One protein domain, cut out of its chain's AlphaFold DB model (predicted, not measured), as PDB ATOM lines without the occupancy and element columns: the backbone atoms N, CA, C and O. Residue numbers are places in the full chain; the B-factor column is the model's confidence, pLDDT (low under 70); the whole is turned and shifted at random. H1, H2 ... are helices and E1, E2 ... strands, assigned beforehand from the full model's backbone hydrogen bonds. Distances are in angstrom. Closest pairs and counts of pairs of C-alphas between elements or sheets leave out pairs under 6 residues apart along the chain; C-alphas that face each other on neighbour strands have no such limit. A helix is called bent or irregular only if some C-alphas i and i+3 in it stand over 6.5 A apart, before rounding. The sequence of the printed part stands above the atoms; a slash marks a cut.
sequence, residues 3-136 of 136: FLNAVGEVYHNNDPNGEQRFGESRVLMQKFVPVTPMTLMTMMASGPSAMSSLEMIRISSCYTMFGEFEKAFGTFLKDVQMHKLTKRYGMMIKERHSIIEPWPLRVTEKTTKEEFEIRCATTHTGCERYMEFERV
ATOM      1  N   PHE A   3      52.445  40.174  95.900       81.69
ATOM      2  CA  PHE A   3      52.097  39.219  96.944       81.69
ATOM      3  C   PHE A   3      53.015  38.007  96.810       81.69
ATOM      4  O   PHE A   3      53.215  37.510  95.702       81.69
ATOM      5  N   LEU A   4      53.586  37.554  97.925       86.38
ATOM      6  CA  LEU A   4      54.440  36.372  97.984       86.38
ATOM      7  C   LEU A   4      53.833  35.320  98.908       86.38
ATOM      8  O   LEU A   4      53.534  35.610 100.063       86.38
ATOM      9  N   ASN A   5      53.748  34.083  98.426       83.19
ATOM     10  CA  ASN A   5      53.281  32.931  99.199       83.19
ATOM     11  C   ASN A   5      54.462  32.075  99.672       83.19
ATOM     12  O   ASN A   5      54.538  30.882  99.410       83.19
ATOM     13  N   ALA A   6      55.408  32.702 100.368       84.62
ATOM     14  CA  ALA A   6      56.657  32.056 100.773       84.62
ATOM     15  C   ALA A   6      56.537  31.197 102.045       84.62
ATOM     16  O   ALA A   6      57.329  30.287 102.272       84.62
ATOM     17  N   VAL A   7      55.556  31.488 102.902       87.88
ATOM     18  CA  VAL A   7      55.432  30.840 104.218       87.88
ATOM     19  C   VAL A   7      55.133  29.348 104.081       87.88
ATOM     20  O   VAL A   7      55.745  28.537 104.773       87.88
ATOM     21  N   GLY A   8      54.216  28.981 103.180       84.06
ATOM     22  CA  GLY A   8      53.845  27.585 102.947       84.06
ATOM     23  C   GLY A   8      55.035  26.729 102.513       84.06
ATOM     24  O   GLY A   8      55.241  25.652 103.067       84.06
ATOM     25  N   GLU A   9      55.853  27.243 101.594       84.44
ATOM     26  CA  GLU A   9      57.046  26.553 101.092       84.44
ATOM     27  C   GLU A   9      58.116  26.386 102.176       84.44
ATOM     28  O   GLU A   9      58.686  25.308 102.317       84.44
ATOM     29  N   VAL A  10      58.358  27.418 102.992       89.44
ATOM     30  CA  VAL A  10      59.334  27.339 104.091       89.44
ATOM     31  C   VAL A  10      58.930  26.287 105.118       89.44
ATOM     32  O   VAL A  10      59.782  25.513 105.549       89.44
ATOM     33  N   TYR A  11      57.651  26.226 105.497       87.56
ATOM     34  CA  TYR A  11      57.173  25.168 106.389       87.56
ATOM     35  C   TYR A  11      57.286  23.793 105.745       87.56
ATOM     36  O   TYR A  11      57.773  22.877 106.389       87.56
ATOM     37  N   HIS A  12      56.902  23.648 104.477       85.19
ATOM     38  CA  HIS A  12      57.002  22.364 103.787       85.19
ATOM     39  C   HIS A  12      58.447  21.840 103.728       85.19
ATOM     40  O   HIS A  12      58.684  20.658 103.959       85.19
ATOM     41  N   ASN A  13      59.412  22.726 103.466       85.69
ATOM     42  CA  ASN A  13      60.817  22.352 103.316       85.69
ATOM     43  C   ASN A  13      61.529  22.116 104.656       85.69
ATOM     44  O   ASN A  13      62.404  21.256 104.733       85.69
ATOM     45  N   ASN A  14      61.181  22.874 105.702       85.38
ATOM     46  CA  ASN A  14      61.875  22.819 106.995       85.38
ATOM     47  C   ASN A  14      61.153  21.968 108.051       85.38
ATOM     48  O   ASN A  14      61.777  21.553 109.022       85.38
ATOM     49  N   ASP A  15      59.859  21.717 107.870       82.75
ATOM     50  CA  ASP A  15      58.995  20.950 108.769       82.75
ATOM     51  C   ASP A  15      58.074  20.028 107.942       82.75
ATOM     52  O   ASP A  15      56.859  20.234 107.879       82.75
ATOM     53  N   PRO A  16      58.638  19.005 107.266       75.31
ATOM     54  CA  PRO A  16      57.886  18.156 106.336       75.31
ATOM     55  C   PRO A  16      56.754  17.376 107.016       75.31
ATOM     56  O   PRO A  16      55.760  17.048 106.371       75.31
ATOM     57  N   ASN A  17      56.886  17.111 108.319       74.56
ATOM     58  CA  ASN A  17      55.866  16.439 109.124       74.56
ATOM     59  C   ASN A  17      54.871  17.421 109.769       74.56
ATOM     60  O   ASN A  17      53.882  16.988 110.359       74.56
ATOM     61  N   GLY A  18      55.111  18.733 109.667       75.69
ATOM     62  CA  GLY A  18      54.246  19.774 110.219       75.69
ATOM     63  C   GLY A  18      54.200  19.824 111.751       75.69
ATOM     64  O   GLY A  18      53.300  20.464 112.298       75.69
ATOM     65  N   GLU A  19      55.113  19.147 112.454       79.00
ATOM     66  CA  GLU A  19      55.094  19.032 113.917       79.00
ATOM     67  C   GLU A  19      55.364  20.381 114.586       79.00
ATOM     68  O   GLU A  19      54.647  20.779 115.511       79.00
ATOM     69  N   GLN A  20      56.368  21.113 114.090       81.44
ATOM     70  CA  GLN A  20      56.723  22.427 114.617       81.44
ATOM     71  C   GLN A  20      55.580  23.410 114.374       81.44
ATOM     72  O   GLN A  20      55.115  24.074 115.304       81.44
ATOM     73  N   ARG A  21      55.084  23.470 113.134       84.75
ATOM     74  CA  ARG A  21      53.998  24.369 112.748       84.75
ATOM     75  C   ARG A  21      52.738  24.086 113.547       84.75
ATOM     76  O   ARG A  21      52.078  25.023 113.995       84.75
ATOM     77  N   PHE A  22      52.394  22.814 113.729       80.19
ATOM     78  CA  PHE A  22      51.235  22.422 114.519       80.19
ATOM     79  C   PHE A  22      51.383  22.851 115.981       80.19
ATOM     80  O   PHE A  22      50.446  23.416 116.543       80.19
ATOM     81  N   GLY A  23      52.565  22.654 116.575       81.00
ATOM     82  CA  GLY A  23      52.877  23.106 117.930       81.00
ATOM     83  C   GLY A  23      52.693  24.616 118.111       81.00
ATOM     84  O   GLY A  23      51.982  25.037 119.023       81.00
ATOM     85  N   GLU A  24      53.260  25.417 117.207       82.19
ATOM     86  CA  GLU A  24      53.125  26.884 117.187       82.19
ATOM     87  C   GLU A  24      51.662  27.328 117.002       82.19
ATOM     88  O   GLU A  24      51.199  28.306 117.585       82.19
ATOM     89  N   SER A  25      50.906  26.578 116.201       83.25
ATOM     90  CA  SER A  25      49.548  26.934 115.782       83.25
ATOM     91  C   SER A  25      48.459  26.502 116.755       83.25
ATOM     92  O   SER A  25      47.357  27.050 116.719       83.25
ATOM     93  N   ARG A  26      48.733  25.507 117.606       82.88
ATOM     94  CA  ARG A  26      47.713  24.783 118.377       82.88
ATOM     95  C   ARG A  26      46.822  25.705 119.203       82.88
ATOM     96  O   ARG A  26      45.606  25.551 119.164       82.88
ATOM     97  N   VAL A  27      47.419  26.643 119.937       85.25
ATOM     98  CA  VAL A  27      46.689  27.529 120.861       85.25
ATOM     99  C   VAL A  27      45.712  28.419 120.096       85.25
ATOM    100  O   VAL A  27      44.532  28.479 120.432       85.25
ATOM    101  N   LEU A  28      46.181  29.066 119.025       88.44
ATOM    102  CA  LEU A  28      45.337  29.945 118.222       88.44
ATOM    103  C   LEU A  28      44.287  29.152 117.438       88.44
ATOM    104  O   LEU A  28      43.128  29.550 117.389       88.44
ATOM    105  N   MET A  29      44.667  28.005 116.873       88.12
ATOM    106  CA  MET A  29      43.763  27.134 116.125       88.12
ATOM    107  C   MET A  29      42.598  26.644 116.993       88.12
ATOM    108  O   MET A  29      41.460  26.652 116.529       88.12
ATOM    109  N   GLN A  30      42.844  26.298 118.262       87.88
ATOM    110  CA  GLN A  30      41.810  25.850 119.207       87.88
ATOM    111  C   GLN A  30      40.699  26.883 119.453       87.88
ATOM    112  O   GLN A  30      39.585  26.500 119.808       87.88
ATOM    113  N   LYS A  31      40.966  28.178 119.231       88.69
ATOM    114  CA  LYS A  31      39.951  29.241 119.309       88.69
ATOM    115  C   LYS A  31      38.885  29.105 118.213       88.69
ATOM    116  O   LYS A  31      37.738  29.500 118.414       88.69
ATOM    117  N   PHE A  32      39.264  28.564 117.057       88.50
ATOM    118  CA  PHE A  32      38.431  28.535 115.855       88.50
ATOM    119  C   PHE A  32      37.951  27.128 115.500       88.50
ATOM    120  O   PHE A  32      36.814  26.949 115.060       88.50
ATOM    121  N   VAL A  33      38.798  26.126 115.734       85.25
ATOM    122  CA  VAL A  33      38.530  24.721 115.445       85.25
ATOM    123  C   VAL A  33      38.554  23.943 116.760       85.25
ATOM    124  O   VAL A  33      39.590  23.906 117.426       85.25
ATOM    125  N   PRO A  34      37.438  23.315 117.168       77.06
ATOM    126  CA  PRO A  34      37.395  22.558 118.410       77.06
ATOM    127  C   PRO A  34      38.292  21.320 118.306       77.06
ATOM    128  O   PRO A  34      37.941  20.328 117.672       77.06
ATOM    129  N   VAL A  35      39.458  21.369 118.952       75.25
ATOM    130  CA  VAL A  35      40.338  20.205 119.105       75.25
ATOM    131  C   VAL A  35      39.906  19.452 120.357       75.25
ATOM    132  O   VAL A  35      40.323  19.776 121.469       75.25
ATOM    133  N   THR A  36      39.027  18.466 120.189       77.69
ATOM    134  CA  THR A  36      38.595  17.600 121.296       77.69
ATOM    135  C   THR A  36      39.658  16.534 121.601       77.69
ATOM    136  O   THR A  36      40.509  16.258 120.749       77.69
ATOM    137  N   PRO A  37      39.624  15.874 122.775       77.56
ATOM    138  CA  PRO A  37      40.492  14.725 123.050       77.56
ATOM    139  C   PRO A  37      40.363  13.616 121.999       77.56
ATOM    140  O   PRO A  37      41.357  12.989 121.643       77.56
ATOM    141  N   MET A  38      39.158  13.418 121.456       75.31
ATOM    142  CA  MET A  38      38.912  12.461 120.379       75.31
ATOM    143  C   MET A  38      39.580  12.907 119.079       75.31
ATOM    144  O   MET A  38      40.264  12.112 118.452       75.31
ATOM    145  N   THR A  39      39.480  14.190 118.727       76.06
ATOM    146  CA  THR A  39      40.200  14.767 117.583       76.06
ATOM    147  C   THR A  39      41.710  14.559 117.718       76.06
ATOM    148  O   THR A  39      42.351  14.116 116.775       76.06
ATOM    149  N   LEU A  40      42.274  14.807 118.904       74.94
ATOM    150  CA  LEU A  40      43.698  14.599 119.173       74.94
ATOM    151  C   LEU A  40      44.093  13.120 119.041       74.94
ATOM    152  O   LEU A  40      45.108  12.809 118.427       74.94
ATOM    153  N   MET A  41      43.275  12.207 119.571       76.38
ATOM    154  CA  MET A  41      43.487  10.765 119.432       76.38
ATOM    155  C   MET A  41      43.456  10.332 117.960       76.38
ATOM    156  O   MET A  41      44.308   9.558 117.538       76.38
ATOM    157  N   THR A  42      42.531  10.879 117.169       76.12
ATOM    158  CA  THR A  42      42.433  10.652 115.721       76.12
ATOM    159  C   THR A  42      43.658  11.185 114.971       76.12
ATOM    160  O   THR A  42      44.146  10.511 114.071       76.12
ATOM    161  N   MET A  43      44.213  12.339 115.362       72.19
ATOM    162  CA  MET A  43      45.457  12.871 114.779       72.19
ATOM    163  C   MET A  43      46.668  11.971 115.049       72.19
ATOM    164  O   MET A  43      47.550  11.860 114.204       72.19
ATOM    165  N   MET A  44      46.714  11.336 116.223       72.12
ATOM    166  CA  MET A  44      47.797  10.422 116.604       72.12
ATOM    167  C   MET A  44      47.604   9.002 116.056       72.12
ATOM    168  O   MET A  44      48.555   8.221 116.007       72.12
ATOM    169  N   ALA A  45      46.386   8.650 115.647       70.81
ATOM    170  CA  ALA A  45      46.078   7.356 115.067       70.81
ATOM    171  C   ALA A  45      46.514   7.308 113.594       70.81
ATOM    172  O   ALA A  45      46.004   8.030 112.743       70.81
ATOM    173  N   SER A  46      47.425   6.395 113.263       59.78
ATOM    174  CA  SER A  46      48.027   6.238 111.927       59.78
ATOM    175  C   SER A  46      47.114   5.523 110.906       59.78
ATOM    176  O   SER A  46      47.596   4.838 110.007       59.78
ATOM    177  N   GLY A  47      45.788   5.606 111.070       67.12
ATOM    178  CA  GLY A  47      44.809   4.808 110.322       67.12
ATOM    179  C   GLY A  47      44.119   5.573 109.179       67.12
ATOM    180  O   GLY A  47      43.776   6.741 109.357       67.12
ATOM    181  N   PRO A  48      43.797   4.932 108.036       62.22
ATOM    182  CA  PRO A  48      43.086   5.578 106.922       62.22
ATOM    183  C   PRO A  48      41.716   6.150 107.315       62.22
ATOM    184  O   PRO A  48      41.324   7.212 106.841       62.22
ATOM    185  N   SER A  49      41.005   5.467 108.218       65.81
ATOM    186  CA  SER A  49      39.699   5.896 108.736       65.81
ATOM    187  C   SER A  49      39.780   7.126 109.643       65.81
ATOM    188  O   SER A  49      38.808   7.871 109.751       65.81
ATOM    189  N   ALA A  50      40.935   7.358 110.275       65.75
ATOM    190  CA  ALA A  50      41.171   8.516 111.126       65.75
ATOM    191  C   ALA A  50      41.314   9.794 110.284       65.75
ATOM    192  O   ALA A  50      40.734  10.824 110.611       65.75
ATOM    193  N   MET A  51      42.000   9.708 109.140       66.56
ATOM    194  CA  MET A  51      42.223  10.846 108.238       66.56
ATOM    195  C   MET A  51      40.968  11.289 107.467       66.56
ATOM    196  O   MET A  51      40.925  12.407 106.964       66.56
ATOM    197  N   SER A  52      39.936  10.442 107.386       70.81
ATOM    198  CA  SER A  52      38.682  10.738 106.676       70.81
ATOM    199  C   SER A  52      37.590  11.383 107.538       70.81
ATOM    200  O   SER A  52      36.478  11.584 107.051       70.81
ATOM    201  N   SER A  53      37.854  11.679 108.816       77.31
ATOM    202  CA  SER A  53      36.860  12.348 109.663       77.31
ATOM    203  C   SER A  53      36.633  13.796 109.204       77.31
ATOM    204  O   SER A  53      37.553  14.463 108.727       77.31
ATOM    205  N   LEU A  54      35.406  14.302 109.360       78.44
ATOM    206  CA  LEU A  54      35.061  15.682 108.990       78.44
ATOM    207  C   LEU A  54      35.928  16.701 109.740       78.44
ATOM    208  O   LEU A  54      36.342  17.711 109.172       78.44
ATOM    209  N   GLU A  55      36.239  16.424 111.006       79.38
ATOM    210  CA  GLU A  55      37.129  17.244 111.823       79.38
ATOM    211  C   GLU A  55      38.548  17.257 111.257       79.38
ATOM    212  O   GLU A  55      39.146  18.327 111.157       79.38
ATOM    213  N   MET A  56      39.072  16.097 110.849       80.31
ATOM    214  CA  MET A  56      40.410  15.993 110.271       80.31
ATOM    215  C   MET A  56      40.512  16.705 108.930       80.31
ATOM    216  O   MET A  56      41.459  17.461 108.733       80.31
ATOM    217  N   ILE A  57      39.511  16.553 108.061       82.94
ATOM    218  CA  ILE A  57      39.431  17.281 106.786       82.94
ATOM    219  C   ILE A  57      39.408  18.791 107.036       82.94
ATOM    220  O   ILE A  57      40.079  19.561 106.347       82.94
ATOM    221  N   ARG A  58      38.654  19.243 108.042       83.81
ATOM    222  CA  ARG A  58      38.582  20.665 108.382       83.81
ATOM    223  C   ARG A  58      39.912  21.185 108.917       83.81
ATOM    224  O   ARG A  58      40.372  22.224 108.453       83.81
ATOM    225  N   ILE A  59      40.542  20.465 109.849       84.12
ATOM    226  CA  ILE A  59      41.863  20.815 110.389       84.12
ATOM    227  C   ILE A  59      42.888  20.867 109.258       84.12
ATOM    228  O   ILE A  59      43.555  21.884 109.105       84.12
ATOM    229  N   SER A  60      42.969  19.839 108.409       81.62
ATOM    230  CA  SER A  60      43.925  19.801 107.297       81.62
ATOM    231  C   SER A  60      43.689  20.907 106.269       81.62
ATOM    232  O   SER A  60      44.638  21.377 105.652       81.62
ATOM    233  N   SER A  61      42.445  21.358 106.093       82.88
ATOM    234  CA  SER A  61      42.117  22.428 105.142       82.88
ATOM    235  C   SER A  61      42.464  23.827 105.657       82.88
ATOM    236  O   SER A  61      42.653  24.733 104.853       82.88
ATOM    237  N   CYS A  62      42.549  24.030 106.978       85.88
ATOM    238  CA  CYS A  62      42.805  25.351 107.563       85.88
ATOM    239  C   CYS A  62      44.108  25.455 108.365       85.88
ATOM    240  O   CYS A  62      44.495  26.568 108.715       85.88
ATOM    241  N   TYR A  63      44.829  24.356 108.637       83.31
ATOM    242  CA  TYR A  63      46.048  24.409 109.463       83.31
ATOM    243  C   TYR A  63      47.112  25.348 108.871       83.31
ATOM    244  O   TYR A  63      47.865  25.985 109.607       83.31
ATOM    245  N   THR A  64      47.137  25.500 107.542       83.69
ATOM    246  CA  THR A  64      48.058  26.405 106.851       83.69
ATOM    247  C   THR A  64      47.769  27.889 107.091       83.69
ATOM    248  O   THR A  64      48.579  28.732 106.716       83.69
ATOM    249  N   MET A  65      46.649  28.234 107.726       88.44
ATOM    250  CA  MET A  65      46.327  29.609 108.127       88.44
ATOM    251  C   MET A  65      47.023  30.025 109.427       88.44
ATOM    252  O   MET A  65      46.977  31.198 109.803       88.44
ATOM    253  N   PHE A  66      47.679  29.078 110.101       88.25
ATOM    254  CA  PHE A  66      48.329  29.267 111.390       88.25
ATOM    255  C   PHE A  66      49.845  29.006 111.306       88.25
ATOM    256  O   PHE A  66      50.329  28.326 110.389       88.25
ATOM    257  N   GLY A  67      50.590  29.588 112.252       87.88
ATOM    258  CA  GLY A  67      52.042  29.435 112.417       87.88
ATOM    259  C   GLY A  67      52.778  30.763 112.633       87.88
ATOM    260  O   GLY A  67      52.195  31.853 112.547       87.88
ATOM    261  N   GLU A  68      54.088  30.678 112.856       89.00
ATOM    262  CA  GLU A  68      55.003  31.818 112.984       89.00
ATOM    263  C   GLU A  68      55.415  32.388 111.615       89.00
ATOM    264  O   GLU A  68      56.471  32.074 111.057       89.00
ATOM    265  N   PHE A  69      54.555  33.221 111.022       91.12
ATOM    266  CA  PHE A  69      54.737  33.680 109.633       91.12
ATOM    267  C   PHE A  69      55.923  34.626 109.466       91.12
ATOM    268  O   PHE A  69      56.616  34.544 108.459       91.12
ATOM    269  N   GLU A  70      56.197  35.486 110.451       91.25
ATOM    270  CA  GLU A  70      57.345  36.402 110.385       91.25
ATOM    271  C   GLU A  70      58.670  35.639 110.389       91.25
ATOM    272  O   GLU A  70      59.564  35.930 109.596       91.25
ATOM    273  N   LYS A  71      58.780  34.600 111.225       91.69
ATOM    274  CA  LYS A  71      59.957  33.727 111.270       91.69
ATOM    275  C   LYS A  71      60.143  32.982 109.947       91.69
ATOM    276  O   LYS A  71      61.247  32.970 109.393       91.69
ATOM    277  N   ALA A  72      59.070  32.389 109.422       91.69
ATOM    278  CA  ALA A  72      59.106  31.680 108.146       91.69
ATOM    279  C   ALA A  72      59.474  32.622 106.987       91.69
ATOM    280  O   ALA A  72      60.368  32.327 106.196       91.69
ATOM    281  N   PHE A  73      58.858  33.802 106.922       93.12
ATOM    282  CA  PHE A  73      59.138  34.786 105.883       93.12
ATOM    283  C   PHE A  73      60.553  35.368 105.979       93.12
ATOM    284  O   PHE A  73      61.222  35.527 104.960       93.12
ATOM    285  N   GLY A  74      61.056  35.624 107.189       93.88
ATOM    286  CA  GLY A  74      62.445  36.034 107.401       93.88
ATOM    287  C   GLY A  74      63.445  34.981 106.916       93.88
ATOM    288  O   GLY A  74      64.454  35.326 106.298       93.88
ATOM    289  N   THR A  75      63.131  33.699 107.127       93.38
ATOM    290  CA  THR A  75      63.916  32.572 106.596       93.38
ATOM    291  C   THR A  75      63.917  32.599 105.068       93.38
ATOM    292  O   THR A  75      64.984  32.652 104.465       93.38
ATOM    293  N   PHE A  76      62.743  32.724 104.441       93.75
ATOM    294  CA  PHE A  76      62.638  32.858 102.986       93.75
ATOM    295  C   PHE A  76      63.474  34.019 102.430       93.75
ATOM    296  O   PHE A  76      64.261  33.828 101.504       93.75
ATOM    297  N   LEU A  77      63.342  35.226 102.997       94.06
ATOM    298  CA  LEU A  77      64.076  36.409 102.530       94.06
ATOM    299  C   LEU A  77      65.596  36.218 102.603       94.06
ATOM    300  O   LEU A  77      66.327  36.748 101.757       94.06
ATOM    301  N   LYS A  78      66.068  35.482 103.614       94.19
ATOM    302  CA  LYS A  78      67.476  35.120 103.772       94.19
ATOM    303  C   LYS A  78      67.908  34.122 102.700       94.19
ATOM    304  O   LYS A  78      68.917  34.376 102.041       94.19
ATOM    305  N   ASP A  79      67.142  33.055 102.499       93.31
ATOM    306  CA  ASP A  79      67.470  31.963 101.578       93.31
ATOM    307  C   ASP A  79      67.553  32.450 100.129       93.31
ATOM    308  O   ASP A  79      68.534  32.186  99.430       93.31
ATOM    309  N   VAL A  80      66.590  33.272  99.700       92.50
ATOM    310  CA  VAL A  80      66.586  33.868  98.352       92.50
ATOM    311  C   VAL A  80      67.476  35.110  98.237       92.50
ATOM    312  O   VAL A  80      67.542  35.738  97.181       92.50
ATOM    313  N   GLN A  81      68.158  35.494  99.322       94.56
ATOM    314  CA  GLN A  81      69.018  36.677  99.410       94.56
ATOM    315  C   GLN A  81      68.323  37.954  98.908       94.56
ATOM    316  O   GLN A  81      68.927  38.771  98.205       94.56
ATOM    317  N   MET A  82      67.056  38.149  99.290       94.00
ATOM    318  CA  MET A  82      66.188  39.196  98.734       94.00
ATOM    319  C   MET A  82      66.806  40.596  98.852       94.00
ATOM    320  O   MET A  82      66.748  41.379  97.911       94.00
ATOM    321  N   HIS A  83      67.483  40.894  99.964       93.00
ATOM    322  CA  HIS A  83      68.187  42.166 100.168       93.00
ATOM    323  C   HIS A  83      69.248  42.461  99.091       93.00
ATOM    324  O   HIS A  83      69.423  43.610  98.686       93.00
ATOM    325  N   LYS A  84      69.967  41.439  98.599       95.06
ATOM    326  CA  LYS A  84      70.935  41.608  97.503       95.06
ATOM    327  C   LYS A  84      70.218  41.830  96.183       95.06
ATOM    328  O   LYS A  84      70.658  42.663  95.392       95.06
ATOM    329  N   LEU A  85      69.120  41.102  95.965       93.81
ATOM    330  CA  LEU A  85      68.300  41.237  94.770       93.81
ATOM    331  C   LEU A  85      67.745  42.659  94.657       93.81
ATOM    332  O   LEU A  85      67.994  43.319  93.655       93.81
ATOM    333  N   THR A  86      67.074  43.172  95.689       94.00
ATOM    334  CA  THR A  86      66.484  44.520  95.655       94.00
ATOM    335  C   THR A  86      67.553  45.595  95.494       94.00
ATOM    336  O   THR A  86      67.409  46.477  94.646       94.00
ATOM    337  N   LYS A  87      68.677  45.476  96.217       94.06
ATOM    338  CA  LYS A  87      69.796  46.424  96.129       94.06
ATOM    339  C   LYS A  87      70.385  46.493  94.719       94.06
ATOM    340  O   LYS A  87      70.716  47.582  94.258       94.06
ATOM    341  N   ARG A  88      70.476  45.360  94.009       95.44
ATOM    342  CA  ARG A  88      70.943  45.313  92.611       95.44
ATOM    343  C   ARG A  88      70.079  46.166  91.674       95.44
ATOM    344  O   ARG A  88      70.595  46.667  90.682       95.44
ATOM    345  N   TYR A  89      68.803  46.354  92.003       94.50
ATOM    346  CA  TYR A  89      67.863  47.180  91.244       94.50
ATOM    347  C   TYR A  89      67.623  48.566  91.868       94.50
ATOM    348  O   TYR A  89      66.683  49.251  91.475       94.50
ATOM    349  N   GLY A  90      68.453  48.997  92.826       95.75
ATOM    350  CA  GLY A  90      68.304  50.302  93.483       95.75
ATOM    351  C   GLY A  90      67.038  50.417  94.337       95.75
ATOM    352  O   GLY A  90      66.484  51.504  94.467       95.75
ATOM    353  N   MET A  91      66.559  49.297  94.883       95.19
ATOM    354  CA  MET A  91      65.372  49.229  95.734       95.19
ATOM    355  C   MET A  91      65.696  48.643  97.113       95.19
ATOM    356  O   MET A  91      66.622  47.843  97.275       95.19
ATOM    357  N   MET A  92      64.874  48.981  98.099       94.25
ATOM    358  CA  MET A  92      64.837  48.350  99.414       94.25
ATOM    359  C   MET A  92      63.406  47.969  99.790       94.25
ATOM    360  O   MET A  92      62.445  48.581  99.325       94.25
ATOM    361  N   ILE A  93      63.264  46.916 100.594       93.12
ATOM    362  CA  ILE A  93      61.972  46.535 101.173       93.12
ATOM    363  C   ILE A  93      61.662  47.546 102.273       93.12
ATOM    364  O   ILE A  93      62.509  47.777 103.134       93.12
ATOM    365  N   LYS A  94      60.460  48.118 102.264       93.50
ATOM    366  CA  LYS A  94      60.029  49.018 103.333       93.50
ATOM    367  C   LYS A  94      59.794  48.230 104.614       93.50
ATOM    368  O   LYS A  94      59.036  47.263 104.619       93.50
ATOM    369  N   GLU A  95      60.385  48.685 105.714       90.06
ATOM    370  CA  GLU A  95      60.127  48.106 107.039       90.06
ATOM    371  C   GLU A  95      58.709  48.429 107.515       90.06
ATOM    372  O   GLU A  95      57.992  47.565 108.019       90.06
ATOM    373  N   ARG A  96      58.278  49.680 107.307       92.81
ATOM    374  CA  ARG A  96      56.934  50.138 107.647       92.81
ATOM    375  C   ARG A  96      56.067  50.231 106.402       92.81
ATOM    376  O   ARG A  96      56.281  51.072 105.527       92.81
ATOM    377  N   HIS A  97      55.054  49.381 106.375       92.19
ATOM    378  CA  HIS A  97      54.014  49.406 105.364       92.19
ATOM    379  C   HIS A  97      53.095  50.616 105.559       92.19
ATOM    380  O   HIS A  97      52.867  51.073 106.680       92.19
ATOM    381  N   SER A  98      52.598  51.154 104.452       93.69
ATOM    382  CA  SER A  98      51.794  52.379 104.418       93.69
ATOM    383  C   SER A  98      50.463  52.222 103.689       93.69
ATOM    384  O   SER A  98      49.570  53.034 103.899       93.69
ATOM    385  N   ILE A  99      50.326  51.193 102.849       93.69
ATOM    386  CA  ILE A  99      49.129  50.941 102.044       93.69
ATOM    387  C   ILE A  99      48.229  49.927 102.751       93.69
ATOM    388  O   ILE A  99      47.073  50.226 103.035       93.69
ATOM    389  N   ILE A 100      48.761  48.742 103.056       92.69
ATOM    390  CA  ILE A 100      48.075  47.700 103.831       92.69
ATOM    391  C   ILE A 100      49.068  46.952 104.714       92.69
ATOM    392  O   ILE A 100      50.275  46.945 104.455       92.69
ATOM    393  N   GLU A 101      48.535  46.279 105.729       92.00
ATOM    394  CA  GLU A 101      49.315  45.424 106.614       92.00
ATOM    395  C   GLU A 101      50.077  44.328 105.845       92.00
ATOM    396  O   GLU A 101      49.579  43.811 104.842       92.00
ATOM    397  N   PRO A 102      51.256  43.918 106.343       93.06
ATOM    398  CA  PRO A 102      52.013  42.762 105.877       93.06
ATOM    399  C   PRO A 102      51.219  41.505 105.521       93.06
ATOM    400  O   PRO A 102      51.449  40.895 104.475       93.06
ATOM    401  N   TRP A 103      50.298  41.124 106.403       92.19
ATOM    402  CA  TRP A 103      49.565  39.865 106.350       92.19
ATOM    403  C   TRP A 103      48.061  40.126 106.448       92.19
ATOM    404  O   TRP A 103      47.442  39.816 107.469       92.19
ATOM    405  N   PRO A 104      47.445  40.714 105.412       89.38
ATOM    406  CA  PRO A 104      46.065  41.189 105.496       89.38
ATOM    407  C   PRO A 104      45.061  40.049 105.735       89.38
ATOM    408  O   PRO A 104      43.996  40.259 106.311       89.38
ATOM    409  N   LEU A 105      45.417  38.824 105.332       88.81
ATOM    410  CA  LEU A 105      44.573  37.632 105.420       88.81
ATOM    411  C   LEU A 105      44.985  36.665 106.542       88.81
ATOM    412  O   LEU A 105      44.387  35.596 106.683       88.81
ATOM    413  N   ARG A 106      45.969  37.020 107.381       90.31
ATOM    414  CA  ARG A 106      46.457  36.139 108.454       90.31
ATOM    415  C   ARG A 106      45.478  36.063 109.610       90.31
ATOM    416  O   ARG A 106      44.968  37.085 110.073       90.31
ATOM    417  N   VAL A 107      45.192  34.844 110.061       91.38
ATOM    418  CA  VAL A 107      44.375  34.611 111.256       91.38
ATOM    419  C   VAL A 107      45.199  35.010 112.476       91.38
ATOM    420  O   VAL A 107      46.347  34.598 112.625       91.38
ATOM    421  N   THR A 108      44.626  35.850 113.334       90.94
ATOM    422  CA  THR A 108      45.280  36.372 114.540       90.94
ATOM    423  C   THR A 108      44.377  36.200 115.755       90.94
ATOM    424  O   THR A 108      43.202  35.856 115.632       90.94
ATOM    425  N   GLU A 109      44.891  36.507 116.944       90.06
ATOM    426  CA  GLU A 109      44.090  36.517 118.175       90.06
ATOM    427  C   GLU A 109      42.883  37.460 118.104       90.06
ATOM    428  O   GLU A 109      41.870  37.209 118.758       90.06
ATOM    429  N   LYS A 110      42.962  38.517 117.288       91.81
ATOM    430  CA  LYS A 110      41.882  39.493 117.097       91.81
ATOM    431  C   LYS A 110      40.830  39.036 116.090       91.81
ATOM    432  O   LYS A 110      39.737  39.586 116.091       91.81
ATOM    433  N   THR A 111      41.144  38.037 115.264       92.88
ATOM    434  CA  THR A 111      40.222  37.513 114.254       92.88
ATOM    435  C   THR A 111      38.990  36.916 114.932       92.88
ATOM    436  O   THR A 111      39.105  36.173 115.922       92.88
ATOM    437  N   THR A 112      37.809  37.271 114.423       93.75
ATOM    438  CA  THR A 112      36.530  36.719 114.888       93.75
ATOM    439  C   THR A 112      36.276  35.349 114.272       93.75
ATOM    440  O   THR A 112      36.949  34.926 113.328       93.75
ATOM    441  N   LYS A 113      35.303  34.615 114.815       91.88
ATOM    442  CA  LYS A 113      34.950  33.306 114.266       91.88
ATOM    443  C   LYS A 113      34.343  33.450 112.873       91.88
ATOM    444  O   LYS A 113      34.695  32.697 111.977       91.88
ATOM    445  N   GLU A 114      33.499  34.453 112.675       93.25
ATOM    446  CA  GLU A 114      32.853  34.757 111.400       93.25
ATOM    447  C   GLU A 114      33.888  35.093 110.318       93.25
ATOM    448  O   GLU A 114      33.831  34.547 109.218       93.25
ATOM    449  N   GLU A 115      34.886  35.925 110.638       92.69
ATOM    450  CA  GLU A 115      35.994  36.237 109.728       92.69
ATOM    451  C   GLU A 115      36.807  34.991 109.364       92.69
ATOM    452  O   GLU A 115      37.218  34.830 108.213       92.69
ATOM    453  N   PHE A 116      37.035  34.102 110.332       91.56
ATOM    454  CA  PHE A 116      37.722  32.837 110.098       91.56
ATOM    455  C   PHE A 116      36.937  31.916 109.151       91.56
ATOM    456  O   PHE A 116      37.523  31.379 108.209       91.56
ATOM    457  N   GLU A 117      35.621  31.769 109.335       90.38
ATOM    458  CA  GLU A 117      34.791  30.952 108.434       90.38
ATOM    459  C   GLU A 117      34.771  31.525 107.007       90.38
ATOM    460  O   GLU A 117      34.897  30.776 106.036       90.38
ATOM    461  N   ILE A 118      34.690  32.854 106.857       90.56
ATOM    462  CA  ILE A 118      34.769  33.519 105.543       90.56
ATOM    463  C   ILE A 118      36.107  33.209 104.857       90.56
ATOM    464  O   ILE A 118      36.153  32.939 103.654       90.56
ATOM    465  N   ARG A 119      37.215  33.207 105.604       88.69
ATOM    466  CA  ARG A 119      38.537  32.856 105.059       88.69
ATOM    467  C   ARG A 119      38.600  31.401 104.614       88.69
ATOM    468  O   ARG A 119      39.064  31.137 103.508       88.69
ATOM    469  N   CYS A 120      38.050  30.485 105.410       87.50
ATOM    470  CA  CYS A 120      37.935  29.076 105.030       87.50
ATOM    471  C   CYS A 120      37.133  28.884 103.733       87.50
ATOM    472  O   CYS A 120      37.492  28.047 102.911       87.50
ATOM    473  N   ALA A 121      36.088  29.685 103.511       87.38
ATOM    474  CA  ALA A 121      35.258  29.607 102.310       87.38
ATOM    475  C   ALA A 121      35.909  30.210 101.050       87.38
ATOM    476  O   ALA A 121      35.523  29.865  99.936       87.38
ATOM    477  N   THR A 122      36.884  31.111 101.198       84.62
ATOM    478  CA  THR A 122      37.442  31.892 100.077       84.62
ATOM    479  C   THR A 122      38.741  31.323  99.503       84.62
ATOM    480  O   THR A 122      39.372  31.970  98.674       84.62
ATOM    481  N   THR A 123      39.143  30.110  99.898       73.88
ATOM    482  CA  THR A 123      40.371  29.407  99.451       73.88
ATOM    483  C   THR A 123      41.691  30.143  99.721       73.88
ATOM    484  O   THR A 123      42.746  29.714  99.256       73.88
ATOM    485  N   HIS A 124      41.662  31.226 100.502       82.00
ATOM    486  CA  HIS A 124      42.872  31.921 100.932       82.00
ATOM    487  C   HIS A 124      43.607  31.097 101.983       82.00
ATOM    488  O   HIS A 124      43.002  30.502 102.874       82.00
ATOM    489  N   THR A 125      44.931  31.100 101.908       81.00
ATOM    490  CA  THR A 125      45.781  30.353 102.842       81.00
ATOM    491  C   THR A 125      46.186  31.190 104.049       81.00
ATOM    492  O   THR A 125      46.680  30.645 105.030       81.00
ATOM    493  N   GLY A 126      46.030  32.514 103.975       84.50
ATOM    494  CA  GLY A 126      46.568  33.473 104.938       84.50
ATOM    495  C   GLY A 126      48.061  33.754 104.737       84.50
ATOM    496  O   GLY A 126      48.569  34.735 105.280       84.50
ATOM    497  N   CYS A 127      48.765  32.919 103.961       88.88
ATOM    498  CA  CYS A 127      50.199  33.024 103.686       88.88
ATOM    499  C   CYS A 127      50.539  34.123 102.666       88.88
ATOM    500  O   CYS A 127      51.705  34.265 102.300       88.88
ATOM    501  N   GLU A 128      49.546  34.885 102.205       89.00
ATOM    502  CA  GLU A 128      49.703  35.949 101.225       89.00
ATOM    503  C   GLU A 128      50.416  37.156 101.853       89.00
ATOM    504  O   GLU A 128      49.805  38.004 102.510       89.00
ATOM    505  N   ARG A 129      51.737  37.242 101.644       92.81
ATOM    506  CA  ARG A 129      52.572  38.349 102.127       92.81
ATOM    507  C   ARG A 129      52.520  39.511 101.160       92.81
ATOM    508  O   ARG A 129      53.074  39.428 100.065       92.81
ATOM    509  N   TYR A 130      51.940  40.626 101.578       93.75
ATOM    510  CA  TYR A 130      52.080  41.882 100.851       93.75
ATOM    511  C   TYR A 130      53.486  42.454 101.063       93.75
ATOM    512  O   TYR A 130      53.988  42.411 102.182       93.75
ATOM    513  N   MET A 131      54.127  43.010 100.033       93.81
ATOM    514  CA  MET A 131      55.419  43.702 100.156       93.81
ATOM    515  C   MET A 131      55.381  45.089  99.522       93.81
ATOM    516  O   MET A 131      54.923  45.254  98.386       93.81
ATOM    517  N   GLU A 132      55.949  46.067 100.229       94.25
ATOM    518  CA  GLU A 132      56.250  47.384  99.674       94.25
ATOM    519  C   GLU A 132      57.755  47.533  99.450       94.25
ATOM    520  O   GLU A 132      58.573  47.107 100.268       94.25
ATOM    521  N   PHE A 133      58.107  48.170  98.339       93.62
ATOM    522  CA  PHE A 133      59.481  48.509  98.001       93.62
ATOM    523  C   PHE A 133      59.574  50.016  97.800       93.62
ATOM    524  O   PHE A 133      58.650  50.631  97.264       93.62
ATOM    525  N   GLU A 134      60.695  50.594  98.199       93.94
ATOM    526  CA  GLU A 134      61.046  51.979  97.918       93.94
ATOM    527  C   GLU A 134      62.408  52.053  97.240       93.94
ATOM    528  O   GLU A 134      63.208  51.115  97.285       93.94
ATOM    529  N   ARG A 135      62.642  53.162  96.546       93.81
ATOM    530  CA  ARG A 135      63.923  53.420  95.905       93.81
ATOM    531  C   ARG A 135      64.948  53.812  96.973       93.81
ATOM    532  O   ARG A 135      64.613  54.589  97.861       93.81
ATOM    533  N   VAL A 136      66.159  53.266  96.852       85.44
ATOM    534  CA  VAL A 136      67.323  53.628  97.683       85.44
ATOM    535  C   VAL A 136      67.827  55.021  97.321       85.44
ATOM    536  O   VAL A 136      67.845  55.342  96.106       85.44
TER     537      VAL A 136
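This is residues 3 to 136 of the 136 residues of an uncharacterized protein of Deltaproteobacteria bacterium (UniProt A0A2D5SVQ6). This is a long, loose assembly of helices, with H3 and H4 at one end and H7 with the small two-strand sheet of E1 and E3 at the other; H5 and then H6 lead from the first end towards the second, and H1 packs across H6. H2 and H8 are near H5; a long link of residues 94 to 112 leads back from E1 to H8, and the last part of the chain returns to the sheet. The printed part has 134 residues, with eight named helices and three named strands in the order H1, H2, H3, H4, H5, H6, H7, E1, H8, E2, E3; the class is mostly helix, and the sheet, E1 - E3, is antiparallel. The whole is only just loose, close to compact, with a radius of gyration of the C-alphas of 17.2 A, and elongated, spanning 55 by 30 by 21 A.

Find C-alpha 6 at (56.657, 32.056, 100.773), where H1 begins; it runs over residues 6 to 14, 12.3 A. Next comes H2, residues 19 to 32, 19.3 A, the longest helix by residues; it is irregular, with C-alphas 24 and 27 7.4 A apart. H3, residues 37 to 44, measures 10.7 A, and H4, residues 48 to 51, 5.5 A. Look for C-alpha 54 at (35.061, 15.682, 108.990): there H5, residues 54 to 65, starts its 17.9 A; it too is irregular, with C-alphas 61 and 64 7.4 A apart. H6, residues 69 to 79, is 15.2 A long, and H7, residues 82 to 88, 9.9 A. E1, residues 91 to 93, measures 7.0 A, and H8, residues 113 to 121, 12.5 A. E2, residues 129 to 131, is 6.4 A long, and E3, residues 133 to 135, 6.9 A, ending with C-alpha 135 at (63.923, 53.420, 95.905).

Start at H1, which touches H6 about perpendicular at 78 degrees; the closest C-alphas are those of Val 7 and Ala 72, 5.4 A apart. H2 and H5 only just touch, with 3 pairs of C-alphas within 8 A; H5 does so with residue 63 alone, and the closest C-alphas are those of Phe 22 and Tyr 63, 7.5 A apart. H3 touches H5, which takes part with residues 55 to 56 alone; the closest C-alphas, of Thr 39 and Glu 55, are 7.0 A apart. H3 and H4 touch only at the corner by their link, closest at the C-alphas of Thr 42 and Ala 50, 5.2 A apart. H8 is close to but not clearly touching H5, at 86 degrees, about perpendicular, with the C-alphas of Cys 62 and Cys 120 closest at 6.6 A. At the far end, E1 and E3 are antiparallel neighbours at 145 degrees: N 92 and O 134 are 2.8 A apart, N 134 and O 92 2.9 A, both within hydrogen-bond range. H7 comes closest to E1 at the C-alphas of Thr 86 and Met 92, 5.6 A apart. E2 pairs with no named strand, but residues 3 to 4 pair antiparallel with its residues 129 to 130, and E2 runs on into E3 at 13 degrees. In H1, H3, H6, H7 and H8 every O i to N i+4 pair is within hydrogen-bond range; in H2 6 of 10 are and in H5 6 of 8, while H4 is too short for such a pair.

The two C-alphas farthest apart are those of Ser 49 and Val 136, 56.2 A, and Val 136 is the chain's last residue. The printed part has no cut. The link from E1 to H8, 19 residues, is long; that from H8 to E2, 7 residues, is short but not tight. Residues 44 to 49 stand free. The mean pLDDT of the printed part is 86.0, and residues 46 to 51 are under 70.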